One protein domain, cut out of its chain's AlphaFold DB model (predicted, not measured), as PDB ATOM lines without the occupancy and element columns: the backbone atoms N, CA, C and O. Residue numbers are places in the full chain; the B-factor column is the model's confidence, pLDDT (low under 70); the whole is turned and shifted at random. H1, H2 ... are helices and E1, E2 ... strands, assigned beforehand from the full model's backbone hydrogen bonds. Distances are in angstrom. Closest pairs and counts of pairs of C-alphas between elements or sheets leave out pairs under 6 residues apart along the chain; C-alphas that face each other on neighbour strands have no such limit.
ATOM      1  N   ILE A   3      43.868 -42.260  31.684       87.38
ATOM      2  CA  ILE A   3      42.620 -41.922  32.369       87.38
ATOM      3  C   ILE A   3      41.806 -43.209  32.468       87.38
ATOM      4  O   ILE A   3      41.709 -43.968  31.504       87.38
ATOM      5  N   SER A   4      41.255 -43.470  33.643       86.44
ATOM      6  CA  SER A   4      40.452 -44.648  33.947       86.44
ATOM      7  C   SER A   4      39.446 -44.303  35.048       86.44
ATOM      8  O   SER A   4      39.103 -43.139  35.257       86.44
ATOM      9  N   GLY A   5      38.949 -45.319  35.737       84.38
ATOM     10  CA  GLY A   5      37.984 -45.171  36.813       84.38
ATOM     11  C   GLY A   5      36.561 -45.431  36.353       84.38
ATOM     12  O   GLY A   5      36.282 -45.869  35.230       84.38
ATOM     13  N   SER A   6      35.632 -45.224  37.274       83.75
ATOM     14  CA  SER A   6      34.224 -45.557  37.069       83.75
ATOM     15  C   SER A   6      33.515 -44.614  36.091       83.75
ATOM     16  O   SER A   6      32.531 -45.028  35.478       83.75
ATOM     17  N   PHE A   7      34.052 -43.413  35.865       83.88
ATOM     18  CA  PHE A   7      33.554 -42.454  34.870       83.88
ATOM     19  C   PHE A   7      33.706 -42.918  33.416       83.88
ATOM     20  O   PHE A   7      32.991 -42.427  32.550       83.88
ATOM     21  N   LEU A   8      34.598 -43.873  33.136       82.38
ATOM     22  CA  LEU A   8      34.763 -44.460  31.798       82.38
ATOM     23  C   LEU A   8      34.004 -45.789  31.644       82.38
ATOM     24  O   LEU A   8      34.376 -46.644  30.841       82.38
ATOM     25  N   THR A   9      32.974 -46.004  32.462       79.94
ATOM     26  CA  THR A   9      32.136 -47.208  32.435       79.94
ATOM     27  C   THR A   9      30.667 -46.835  32.266       79.94
ATOM     28  O   THR A   9      30.305 -45.665  32.299       79.94
ATOM     29  N   ASP A  10      29.808 -47.834  32.117       82.50
ATOM     30  CA  ASP A  10      28.350 -47.700  32.026       82.50
ATOM     31  C   ASP A  10      27.652 -47.544  33.392       82.50
ATOM     32  O   ASP A  10      26.425 -47.610  33.492       82.50
ATOM     33  N   LYS A  11      28.413 -47.338  34.474       83.88
ATOM     34  CA  LYS A  11      27.855 -47.133  35.814       83.88
ATOM     35  C   LYS A  11      27.018 -45.855  35.865       83.88
ATOM     36  O   LYS A  11      27.525 -44.768  35.620       83.88
ATOM     37  N   ALA A  12      25.765 -45.986  36.303       82.12
ATOM     38  CA  ALA A  12      24.826 -44.866  36.421       82.12
ATOM     39  C   ALA A  12      25.288 -43.762  37.393       82.12
ATOM     40  O   ALA A  12      25.003 -42.591  37.171       82.12
ATOM     41  N   ALA A  13      25.996 -44.139  38.460       82.88
ATOM     42  CA  ALA A  13      26.624 -43.222  39.406       82.88
ATOM     43  C   ALA A  13      28.119 -43.576  39.500       82.88
ATOM     44  O   ALA A  13      28.487 -44.464  40.280       82.88
ATOM     45  N   PRO A  14      28.973 -42.987  38.647       83.25
ATOM     46  CA  PRO A  14      30.413 -43.157  38.766       83.25
ATOM     47  C   PRO A  14      30.898 -42.495  40.063       83.25
ATOM     48  O   PRO A  14      30.280 -41.549  40.540       83.25
ATOM     49  N   GLY A  15      31.951 -43.042  40.664       83.75
ATOM     50  CA  GLY A  15      32.463 -42.599  41.962       83.75
ATOM     51  C   GLY A  15      33.822 -41.906  41.923       83.75
ATOM     52  O   GLY A  15      34.123 -41.162  42.838       83.75
ATOM     53  N   ASP A  16      34.667 -42.183  40.932       85.81
ATOM     54  CA  ASP A  16      36.044 -41.683  40.879       85.81
ATOM     55  C   ASP A  16      36.640 -41.744  39.469       85.81
ATOM     56  O   ASP A  16      36.386 -42.674  38.687       85.81
ATOM     57  N   VAL A  17      37.446 -40.732  39.150       89.94
ATOM     58  CA  VAL A  17      38.344 -40.738  37.992       89.94
ATOM     59  C   VAL A  17      39.735 -41.118  38.477       89.94
ATOM     60  O   VAL A  17      40.255 -40.507  39.405       89.94
ATOM     61  N   ASP A  18      40.365 -42.085  37.820       91.00
ATOM     62  CA  ASP A  18      41.778 -42.388  38.034       91.00
ATOM     63  C   ASP A  18      42.610 -41.725  36.936       91.00
ATOM     64  O   ASP A  18      42.315 -41.895  35.749       91.00
ATOM     65  N   VAL A  19      43.679 -41.016  37.302       92.38
ATOM     66  CA  VAL A  19      44.573 -40.365  36.336       92.38
ATOM     67  C   VAL A  19      46.031 -40.629  36.673       92.38
ATOM     68  O   VAL A  19      46.488 -40.383  37.788       92.38
ATOM     69  N   VAL A  20      46.794 -41.058  35.670       94.00
ATOM     70  CA  VAL A  20      48.259 -41.107  35.732       94.00
ATOM     71  C   VAL A  20      48.824 -40.039  34.802       94.00
ATOM     72  O   VAL A  20      48.765 -40.158  33.570       94.00
ATOM     73  N   LEU A  21      49.371 -38.989  35.408       92.25
ATOM     74  CA  LEU A  21      50.022 -37.880  34.720       92.25
ATOM     75  C   LEU A  21      51.439 -38.289  34.312       92.25
ATOM     76  O   LEU A  21      52.190 -38.807  35.134       92.25
ATOM     77  N   LEU A  22      51.799 -38.046  33.052       92.38
ATOM     78  CA  LEU A  22      53.178 -38.168  32.576       92.38
ATOM     79  C   LEU A  22      53.754 -36.766  32.610       92.38
ATOM     80  O   LEU A  22      53.264 -35.902  31.886       92.38
ATOM     81  N   LEU A  23      54.736 -36.546  33.470       91.81
ATOM     82  CA  LEU A  23      55.363 -35.244  33.657       91.81
ATOM     83  C   LEU A  23      56.856 -35.406  33.417       91.81
ATOM     84  O   LEU A  23      57.428 -36.385  33.888       91.81
ATOM     85  N   ASP A  24      57.457 -34.477  32.680       92.25
ATOM     86  CA  ASP A  24      58.884 -34.507  32.371       92.25
ATOM     87  C   ASP A  24      59.727 -34.601  33.657       92.25
ATOM     88  O   ASP A  24      59.516 -33.851  34.614       92.25
ATOM     89  N   GLU A  25      60.630 -35.580  33.700       92.50
ATOM     90  CA  GLU A  25      61.441 -35.895  34.877       92.50
ATOM     91  C   GLU A  25      62.314 -34.712  35.316       92.50
ATOM     92  O   GLU A  25      62.355 -34.393  36.508       92.50
ATOM     93  N   ASP A  26      62.946 -34.015  34.370       91.31
ATOM     94  CA  ASP A  26      63.832 -32.891  34.672       91.31
ATOM     95  C   ASP A  26      63.027 -31.710  35.234       91.31
ATOM     96  O   ASP A  26      63.418 -31.089  36.230       91.31
ATOM     97  N   GLN A  27      61.841 -31.449  34.672       90.31
ATOM     98  CA  GLN A  27      60.921 -30.439  35.205       90.31
ATOM     99  C   GLN A  27      60.417 -30.786  36.610       90.31
ATOM    100  O   GLN A  27      60.304 -29.899  37.462       90.31
ATOM    101  N   LEU A  28      60.120 -32.060  36.891       91.12
ATOM    102  CA  LEU A  28      59.700 -32.496  38.226       91.12
ATOM    103  C   LEU A  28      60.790 -32.264  39.274       91.12
ATOM    104  O   LEU A  28      60.483 -31.799  40.378       91.12
ATOM    105  N   ILE A  29      62.045 -32.572  38.938       89.12
ATOM    106  CA  ILE A  29      63.201 -32.332  39.811       89.12
ATOM    107  C   ILE A  29      63.323 -30.831  40.086       89.12
ATOM    108  O   ILE A  29      63.291 -30.414  41.246       89.12
ATOM    109  N   GLN A  30      63.331 -30.011  39.032       92.00
ATOM    110  CA  GLN A  30      63.436 -28.559  39.155       92.00
ATOM    111  C   GLN A  30      62.321 -27.967  40.033       92.00
ATOM    112  O   GLN A  30      62.582 -27.176  40.939       92.00
ATOM    113  N   LEU A  31      61.064 -28.351  39.801       89.56
ATOM    114  CA  LEU A  31      59.923 -27.856  40.577       89.56
ATOM    115  C   LEU A  31      59.968 -28.319  42.039       89.56
ATOM    116  O   LEU A  31      59.555 -27.583  42.940       89.56
ATOM    117  N   THR A  32      60.481 -29.523  42.293       87.25
ATOM    118  CA  THR A  32      60.676 -30.034  43.653       87.25
ATOM    119  C   THR A  32      61.702 -29.197  44.414       87.25
ATOM    120  O   THR A  32      61.450 -28.846  45.573       87.25
ATOM    121  N   ASP A  33      62.803 -28.831  43.759       88.88
ATOM    122  CA  ASP A  33      63.869 -28.000  44.324       88.88
ATOM    123  C   ASP A  33      63.411 -26.557  44.572       88.88
ATOM    124  O   ASP A  33      63.772 -25.949  45.579       88.88
ATOM    125  N   LEU A  34      62.516 -26.041  43.725       91.06
ATOM    126  CA  LEU A  34      61.852 -24.744  43.906       91.06
ATOM    127  C   LEU A  34      60.753 -24.753  44.988       91.06
ATOM    128  O   LEU A  34      60.076 -23.747  45.199       91.06
ATOM    129  N   GLY A  35      60.550 -25.874  45.685       89.19
ATOM    130  CA  GLY A  35      59.595 -25.984  46.788       89.19
ATOM    131  C   GLY A  35      58.147 -26.246  46.362       89.19
ATOM    132  O   GLY A  35      57.261 -26.288  47.218       89.19
ATOM    133  N   ALA A  36      57.874 -26.520  45.083       88.06
ATOM    134  CA  ALA A  36      56.529 -26.780  44.562       88.06
ATOM    135  C   ALA A  36      56.002 -28.199  44.874       88.06
ATOM    136  O   ALA A  36      55.121 -28.714  44.185       88.06
ATOM    137  N   ARG A  37      56.491 -28.838  45.948       83.81
ATOM    138  CA  ARG A  37      56.219 -30.245  46.316       83.81
ATOM    139  C   ARG A  37      54.731 -30.601  46.371       83.81
ATOM    140  O   ARG A  37      54.371 -31.748  46.117       83.81
ATOM    141  N   ARG A  38      53.859 -29.633  46.678       82.81
ATOM    142  CA  ARG A  38      52.401 -29.834  46.701       82.81
ATOM    143  C   ARG A  38      51.816 -30.167  45.322       82.81
ATOM    144  O   ARG A  38      50.777 -30.806  45.261       82.81
ATOM    145  N   LEU A  39      52.470 -29.758  44.237       82.44
ATOM    146  CA  LEU A  39      51.984 -29.943  42.867       82.44
ATOM    147  C   LEU A  39      52.687 -31.085  42.125       82.44
ATOM    148  O   LEU A  39      52.152 -31.591  41.148       82.44
ATOM    149  N   VAL A  40      53.867 -31.500  42.590       86.38
ATOM    150  CA  VAL A  40      54.748 -32.422  41.847       86.38
ATOM    151  C   VAL A  40      55.067 -33.718  42.587       86.38
ATOM    152  O   VAL A  40      55.861 -34.524  42.118       86.38
ATOM    153  N   THR A  41      54.444 -33.950  43.746       88.69
ATOM    154  CA  THR A  41      54.577 -35.216  44.482       88.69
ATOM    155  C   THR A  41      53.224 -35.909  44.625       88.69
ATOM    156  O   THR A  41      52.207 -35.225  44.771       88.69
ATOM    157  N   PRO A  42      53.181 -37.256  44.671       87.38
ATOM    158  CA  PRO A  42      51.932 -37.987  44.883       87.38
ATOM    159  C   PRO A  42      51.196 -37.568  46.162       87.38
ATOM    160  O   PRO A  42      49.979 -37.412  46.157       87.38
ATOM    161  N   LEU A  43      51.926 -37.338  47.259       89.38
ATOM    162  CA  LEU A  43      51.340 -36.885  48.525       89.38
ATOM    163  C   LEU A  43      50.789 -35.459  48.422       89.38
ATOM    164  O   LEU A  43      49.687 -35.187  48.899       89.38
ATOM    165  N   GLY A  44      51.541 -34.564  47.782       91.19
ATOM    166  CA  GLY A  44      51.125 -33.189  47.541       91.19
ATOM    167  C   GLY A  44      49.833 -33.112  46.734       91.19
ATOM    168  O   GLY A  44      48.875 -32.468  47.165       91.19
ATOM    169  N   LEU A  45      49.789 -33.831  45.610       90.56
ATOM    170  CA  LEU A  45      48.621 -33.873  44.739       90.56
ATOM    171  C   LEU A  45      47.411 -34.492  45.440       90.56
ATOM    172  O   LEU A  45      46.337 -33.901  45.402       90.56
ATOM    173  N   ARG A  46      47.576 -35.615  46.154       89.50
ATOM    174  CA  ARG A  46      46.488 -36.217  46.951       89.50
ATOM    175  C   ARG A  46      45.939 -35.247  47.998       89.50
ATOM    176  O   ARG A  46      44.728 -35.149  48.173       89.50
ATOM    177  N   SER A  47      46.813 -34.492  48.666       91.94
ATOM    178  CA  SER A  47      46.394 -33.454  49.613       91.94
ATOM    179  C   SER A  47      45.619 -32.325  48.925       91.94
ATOM    180  O   SER A  47      44.604 -31.869  49.457       91.94
ATOM    181  N   LEU A  48      46.060 -31.878  47.746       90.81
ATOM    182  CA  LEU A  48      45.370 -30.848  46.967       90.81
ATOM    183  C   LEU A  48      43.986 -31.319  46.505       90.81
ATOM    184  O   LEU A  48      43.010 -30.615  46.745       90.81
ATOM    185  N   VAL A  49      43.894 -32.515  45.923       92.06
ATOM    186  CA  VAL A  49      42.631 -33.159  45.529       92.06
ATOM    187  C   VAL A  49      41.657 -33.208  46.703       92.06
ATOM    188  O   VAL A  49      40.523 -32.751  46.574       92.06
ATOM    189  N   GLY A  50      42.112 -33.691  47.864       91.38
ATOM    190  CA  GLY A  50      41.282 -33.759  49.065       91.38
ATOM    191  C   GLY A  50      40.847 -32.379  49.570       91.38
ATOM    192  O   GLY A  50      39.706 -32.212  49.982       91.38
ATOM    193  N   THR A  51      41.722 -31.369  49.479       93.75
ATOM    194  CA  THR A  51      41.385 -29.976  49.839       93.75
ATOM    195  C   THR A  51      40.288 -29.411  48.936       93.75
ATOM    196  O   THR A  51      39.437 -28.659  49.400       93.75
ATOM    197  N   LEU A  52      40.319 -29.758  47.649       92.69
ATOM    198  CA  LEU A  52      39.357 -29.294  46.651       92.69
ATOM    199  C   LEU A  52      38.065 -30.130  46.620       92.69
ATOM    200  O   LEU A  52      37.136 -29.761  45.909       92.69
ATOM    201  N   GLY A  53      37.996 -31.234  47.372       92.38
ATOM    202  CA  GLY A  53      36.834 -32.126  47.389       92.38
ATOM    203  C   GLY A  53      36.599 -32.855  46.063       92.38
ATOM    204  O   GLY A  53      35.454 -33.113  45.709       92.38
ATOM    205  N   LEU A  54      37.665 -33.145  45.310       90.31
ATOM    206  CA  LEU A  54      37.569 -33.808  44.008       90.31
ATOM    207  C   LEU A  54      37.559 -35.336  44.160       90.31
ATOM    208  O   LEU A  54      38.377 -35.898  44.888       90.31
ATOM    209  N   GLU A  55      36.695 -36.011  43.402       90.81
ATOM    210  CA  GLU A  55      36.654 -37.476  43.266       90.81
ATOM    211  C   GLU A  55      37.695 -37.962  42.238       90.81
ATOM    212  O   GLU A  55      37.370 -38.470  41.162       90.81
ATOM    213  N   LEU A  56      38.975 -37.724  42.547       90.19
ATOM    214  CA  LEU A  56      40.105 -37.956  41.646       90.19
ATOM    215  C   LEU A  56      41.225 -38.734  42.348       90.19
ATOM    216  O   LEU A  56      41.862 -38.222  43.265       90.19
ATOM    217  N   ASP A  57      41.552 -39.925  41.861       91.12
ATOM    218  CA  ASP A  57      42.762 -40.642  42.256       91.12
ATOM    219  C   ASP A  57      43.895 -40.329  41.272       91.12
ATOM    220  O   ASP A  57      43.917 -40.783  40.128       91.12
ATOM    221  N   VAL A  58      44.851 -39.511  41.718       91.94
ATOM    222  CA  VAL A  58      45.942 -39.003  40.879       91.94
ATOM    223  C   VAL A  58      47.288 -39.643  41.217       91.94
ATOM    224  O   VAL A  58      47.687 -39.767  42.381       91.94
ATOM    225  N   TYR A  59      48.015 -40.012  40.167       93.25
ATOM    226  CA  TYR A  59      49.350 -40.595  40.207       93.25
ATOM    227  C   TYR A  59      50.271 -39.862  39.228       93.25
ATOM    228  O   TYR A  59      49.816 -39.272  38.247       93.25
ATOM    229  N   ILE A  60      51.577 -39.923  39.482       93.44
ATOM    230  CA  ILE A  60      52.604 -39.341  38.615       93.44
ATOM    231  C   ILE A  60      53.492 -40.468  38.096       93.44
ATOM    232  O   ILE A  60      53.980 -41.290  38.874       93.44
ATOM    233  N   LEU A  61      53.727 -40.472  36.789       94.81
ATOM    234  CA  LEU A  61      54.854 -41.133  36.154       94.81
ATOM    235  C   LEU A  61      55.841 -40.045  35.723       94.81
ATOM    236  O   LEU A  61      55.509 -39.223  34.868       94.81
ATOM    237  N   ALA A  62      57.045 -40.052  36.303       94.00
ATOM    238  CA  ALA A  62      58.152 -39.249  35.796       94.00
ATOM    239  C   ALA A  62      58.506 -39.773  34.401       94.00
ATOM    240  O   ALA A  62      58.966 -40.904  34.236       94.00
ATOM    241  N   TRP A  63      58.159 -38.991  33.390       93.88
ATOM    242  CA  TRP A  63      58.382 -39.311  31.999       93.88
ATOM    243  C   TRP A  63      59.780 -38.874  31.608       93.88
ATOM    244  O   TRP A  63      60.170 -37.727  31.808       93.88
ATOM    245  N   ARG A  64      60.512 -39.808  31.012       90.56
ATOM    246  CA  ARG A  64      61.835 -39.564  30.469       90.56
ATOM    247  C   ARG A  64      61.746 -39.548  28.951       90.56
ATOM    248  O   ARG A  64      61.380 -40.559  28.339       90.56
ATOM    249  N   ALA A  65      62.064 -38.410  28.343       87.62
ATOM    250  CA  ALA A  65      62.205 -38.319  26.900       87.62
ATOM    251  C   ALA A  65      63.432 -39.130  26.465       87.62
ATOM    252  O   ALA A  65      64.537 -38.933  26.972       87.62
ATOM    253  N   ARG A  66      63.232 -40.070  25.538       87.94
ATOM    254  CA  ARG A  66      64.299 -40.942  25.040       87.94
ATOM    255  C   ARG A  66      64.445 -40.762  23.536       87.94
ATOM    256  O   ARG A  66      63.575 -41.237  22.805       87.94
ATOM    257  N   GLU A  76      65.898 -47.477  33.183       92.62
ATOM    258  CA  GLU A  76      65.341 -48.667  33.836       92.62
ATOM    259  C   GLU A  76      64.136 -48.319  34.717       92.62
ATOM    260  O   GLU A  76      63.077 -48.942  34.599       92.62
ATOM    261  N   GLY A  77      64.261 -47.269  35.535       92.62
ATOM    262  CA  GLY A  77      63.181 -46.800  36.403       92.62
ATOM    263  C   GLY A  77      61.946 -46.356  35.615       92.62
ATOM    264  O   GLY A  77      60.832 -46.797  35.912       92.62
ATOM    265  N   TYR A  78      62.143 -45.539  34.575       93.75
ATOM    266  CA  TYR A  78      61.056 -45.080  33.709       93.75
ATOM    267  C   TYR A  78      60.387 -46.248  32.978       93.75
ATOM    268  O   TYR A  78      59.164 -46.351  32.994       93.75
ATOM    269  N   LEU A  79      61.157 -47.154  32.371       94.62
ATOM    270  CA  LEU A  79      60.628 -48.289  31.612       94.62
ATOM    271  C   LEU A  79      59.873 -49.275  32.497       94.62
ATOM    272  O   LEU A  79      58.803 -49.743  32.109       94.62
ATOM    273  N   HIS A  80      60.392 -49.555  33.692       95.56
ATOM    274  CA  HIS A  80      59.712 -50.393  34.668       95.56
ATOM    275  C   HIS A  80      58.372 -49.772  35.086       95.56
ATOM    276  O   HIS A  80      57.334 -50.432  35.041       95.56
ATOM    277  N   ALA A  81      58.366 -48.483  35.442       95.06
ATOM    278  CA  ALA A  81      57.149 -47.787  35.851       95.06
ATOM    279  C   ALA A  81      56.147 -47.627  34.693       95.06
ATOM    280  O   ALA A  81      54.946 -47.819  34.879       95.06
ATOM    281  N   ARG A  82      56.630 -47.331  33.482       94.69
ATOM    282  CA  ARG A  82      55.825 -47.265  32.258       94.69
ATOM    283  C   ARG A  82      55.156 -48.607  31.970       94.69
ATOM    284  O   ARG A  82      53.943 -48.644  31.788       94.69
ATOM    285  N   GLY A  83      55.926 -49.695  31.999       94.62
ATOM    286  CA  GLY A  83      55.420 -51.052  31.801       94.62
ATOM    287  C   GLY A  83      54.403 -51.463  32.864       94.62
ATOM    288  O   GLY A  83      53.377 -52.042  32.520       94.62
ATOM    289  N   TYR A  84      54.637 -51.106  34.132       95.38
ATOM    290  CA  TYR A  84      53.665 -51.309  35.210       95.38
ATOM    291  C   TYR A  84      52.325 -50.630  34.905       95.38
ATOM    292  O   TYR A  84      51.282 -51.270  35.020       95.38
ATOM    293  N   TRP A  85      52.337 -49.355  34.504       94.94
ATOM    294  CA  TRP A  85      51.103 -48.622  34.216       94.94
ATOM    295  C   TRP A  85      50.386 -49.141  32.971       94.94
ATOM    296  O   TRP A  85      49.165 -49.296  33.008       94.94
ATOM    297  N   ASP A  86      51.119 -49.460  31.905       93.12
ATOM    298  CA  ASP A  86      50.537 -50.042  30.691       93.12
ATOM    299  C   ASP A  86      49.868 -51.399  30.981       93.12
ATOM    300  O   ASP A  86      48.713 -51.620  30.607       93.12
ATOM    301  N   ASP A  87      50.540 -52.286  31.721       93.75
ATOM    302  CA  ASP A  87      49.973 -53.569  32.153       93.75
ATOM    303  C   ASP A  87      48.783 -53.383  33.109       93.75
ATOM    304  O   ASP A  87      47.749 -54.031  32.941       93.75
ATOM    305  N   PHE A  88      48.886 -52.481  34.088       92.69
ATOM    306  CA  PHE A  88      47.813 -52.226  35.047       92.69
ATOM    307  C   PHE A  88      46.539 -51.721  34.361       92.69
ATOM    308  O   PHE A  88      45.451 -52.228  34.642       92.69
ATOM    309  N   TRP A  89      46.659 -50.768  33.434       90.88
ATOM    310  CA  TRP A  89      45.501 -50.165  32.772       90.88
ATOM    311  C   TRP A  89      44.889 -51.025  31.668       90.88
ATOM    312  O   TRP A  89      43.696 -50.887  31.389       90.88
ATOM    313  N   ALA A  90      45.646 -51.967  31.104       91.62
ATOM    314  CA  ALA A  90      45.105 -52.961  30.183       91.62
ATOM    315  C   ALA A  90      44.185 -53.984  30.882       91.62
ATOM    316  O   ALA A  90      43.358 -54.629  30.229       91.62
ATOM    317  N   ARG A  91      44.306 -54.160  32.203       91.81
ATOM    318  CA  ARG A  91      43.548 -55.152  32.981       91.81
ATOM    319  C   ARG A  91      42.114 -54.711  33.259       91.81
ATOM    320  O   ARG A  91      41.778 -53.530  33.303       91.81
ATOM    321  N   GLN A  92      41.252 -55.690  33.530       89.00
ATOM    322  CA  GLN A  92      39.880 -55.445  33.971       89.00
ATOM    323  C   GLN A  92      39.527 -56.350  35.144       89.00
ATOM    324  O   GLN A  92      39.551 -57.575  35.040       89.00
ATOM    325  N   ARG A  93      39.131 -55.742  36.264       88.06
ATOM    326  CA  ARG A  93      38.667 -56.481  37.436       88.06
ATOM    327  C   ARG A  93      37.341 -57.184  37.127       88.06
ATOM    328  O   ARG A  93      36.375 -56.541  36.732       88.06
ATOM    329  N   THR A  94      37.300 -58.500  37.330       89.69
ATOM    330  CA  THR A  94      36.122 -59.351  37.060       89.69
ATOM    331  C   THR A  94      35.438 -59.866  38.327       89.69
ATOM    332  O   THR A  94      34.472 -60.617  38.244       89.69
ATOM    333  N   VAL A  95      35.963 -59.511  39.499       91.88
ATOM    334  CA  VAL A  95      35.443 -59.910  40.812       91.88
ATOM    335  C   VAL A  95      34.952 -58.687  41.579       91.88
ATOM    336  O   VAL A  95      35.403 -57.566  41.326       91.88
ATOM    337  N   ALA A  96      34.074 -58.905  42.558       88.06
ATOM    338  CA  ALA A  96      33.569 -57.842  43.422       88.06
ATOM    339  C   ALA A  96      34.702 -57.042  44.108       88.06
ATOM    340  O   ALA A  96      35.827 -57.527  44.320       88.06
ATOM    341  N   LYS A  97      34.410 -55.784  44.462       84.69
ATOM    342  CA  LYS A  97      35.313 -54.952  45.274       84.69
ATOM    343  C   LYS A  97      35.563 -55.661  46.614       84.69
ATOM    344  O   LYS A  97      34.636 -56.203  47.202       84.69
ATOM    345  N   GLY A  98      36.820 -55.713  47.053       88.12
ATOM    346  CA  GLY A  98      37.232 -56.417  48.277       88.12
ATOM    347  C   GLY A  98      37.537 -57.914  48.114       88.12
ATOM    348  O   GLY A  98      38.245 -58.468  48.945       88.12
ATOM    349  N   ALA A  99      37.093 -58.567  47.035       93.88
ATOM    350  CA  ALA A  99      37.452 -59.964  46.769       93.88
ATOM    351  C   ALA A  99      38.920 -60.121  46.319       93.88
ATOM    352  O   ALA A  99      39.509 -59.202  45.736       93.88
ATOM    353  N   ALA A 100      39.504 -61.302  46.533       95.25
ATOM    354  CA  ALA A 100      40.838 -61.619  46.025       95.25
ATOM    355  C   ALA A 100      40.856 -61.601  44.477       95.25
ATOM    356  O   ALA A 100      39.944 -62.158  43.854       95.25
ATOM    357  N   PRO A 101      41.859 -60.974  43.831       92.94
ATOM    358  CA  PRO A 101      41.998 -61.015  42.378       92.94
ATOM    359  C   PRO A 101      42.197 -62.446  41.864       92.94
ATOM    360  O   PRO A 101      42.872 -63.258  42.489       92.94
ATOM    361  N   THR A 102      41.651 -62.740  40.686       95.38
ATOM    362  CA  THR A 102      41.868 -64.015  39.980       95.38
ATOM    363  C   THR A 102      42.733 -63.796  38.741       95.38
ATOM    364  O   THR A 102      42.898 -62.661  38.291       95.38
ATOM    365  N   ARG A 103      43.225 -64.873  38.113       94.50
ATOM    366  CA  ARG A 103      43.944 -64.780  36.827       94.50
ATOM    367  C   ARG A 103      43.136 -64.041  35.754       94.50
ATOM    368  O   ARG A 103      43.709 -63.295  34.970       94.50
ATOM    369  N   ALA A 104      41.811 -64.200  35.740       94.62
ATOM    370  CA  ALA A 104      40.942 -63.500  34.797       94.62
ATOM    371  C   ALA A 104      40.989 -61.969  34.960       94.62
ATOM    372  O   ALA A 104      40.831 -61.263  33.969       94.62
ATOM    373  N   CYS A 105      41.260 -61.466  36.173       92.50
ATOM    374  CA  CYS A 105      41.443 -60.037  36.435       92.50
ATOM    375  C   CYS A 105      42.750 -59.475  35.857       92.50
ATOM    376  O   CYS A 105      42.868 -58.262  35.723       92.50
ATOM    377  N   ALA A 106      43.731 -60.331  35.556       93.06
ATOM    378  CA  ALA A 106      45.043 -59.938  35.043       93.06
ATOM    379  C   ALA A 106      45.148 -60.025  33.511       93.06
ATOM    380  O   ALA A 106      46.176 -59.662  32.950       93.06
TER     381      ALA A 106
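What this domain is: This is residues 3 to 66 and 76 to 106 of the 121 residues of an uncharacterized protein of Mycobacterium sp. 852002-40037_SCH5390672 (UniProt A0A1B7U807). A narrow, three-stranded sheet has long E2 and E3 side by side and short E1 at one edge; H4 covers one face, and H3 packs on edge strand E3. H1 and H2 lead from the end of E2 towards H3, while residues 91 to 102 and H5 lie away from the sheet beyond H4. The printed part has 95 residues, with three named strands and five named helices in the order E1 E2 H1 H2 H3 E3 H4 H5. The mixed sheet runs E1 E2 E3, and the class is mixed, helices and strands. The whole is loose, with a radius of gyration of the C-alphas of 15.7 A and spans of 44 by 35 by 21 A.

How they stand to each other: E2, residues 17 to 24, and E3, residues 56 to 63, are parallel; N 21 and O 59 are within hydrogen-bond range at 2.9 A. E1, residues 3 to 5, forms an antiparallel hairpin with E2; N 4 and O 18 are 2.8 A apart. H4, residues 76 to 90, runs along the strands over E2 and E3, at 24 degrees to E2 on the local plane and a height over the sheet of 9.7 A; two of its C-alphas fall on E1, only just too few to be over it. H3, residues 42 to 52, is on the sheet; its closest C-alphas to E3 are those of Pro 42 and Tyr 59, 5.9 A apart. H1, residues 25 to 33, only grazes the sheet. E2, H1, H2, residues 37 to 40, H3 and E3 form a strand-helix-strand unit, parallel neighbour strands with helices between. H1 and H2 touch, Leu 28 and Val 40 having the closest C-alphas at 6.1 A; H2 and H3 touch only at the corner, the C-alphas of Arg 38 and Gly 44 being closest at 3.7 A. H2 is only just not on the sheet, with 4 pairs of C-alphas within 10 A. H5, residues 103 to 106, is not on it, and is only just apart from H4, closest at 8.2 A. H1, H3 and H4 have every O i to N i+4 pair within hydrogen-bond range; H2 and H5 are too short for one.

Where its parts are: E1 begins at C-alpha 3, (42.620, -41.922, 32.369). E2 measures 22.2 A, E3 20.7 A, H4 21.0 A, H3 15.4 A and H1 12.5 A. H5 ends at C-alpha 106, (45.043, -59.938, 35.043).

The domain as a whole: The C-alphas of Leu 34 and Ala 104 are farthest apart, 45.0 A. Residues 67 to 75 are not printed; C-alphas 66 and 76 are 11.8 A apart across the cut. The links E1 to E2 and H4 to H5 are long. No printed residue has a pLDDT under 70.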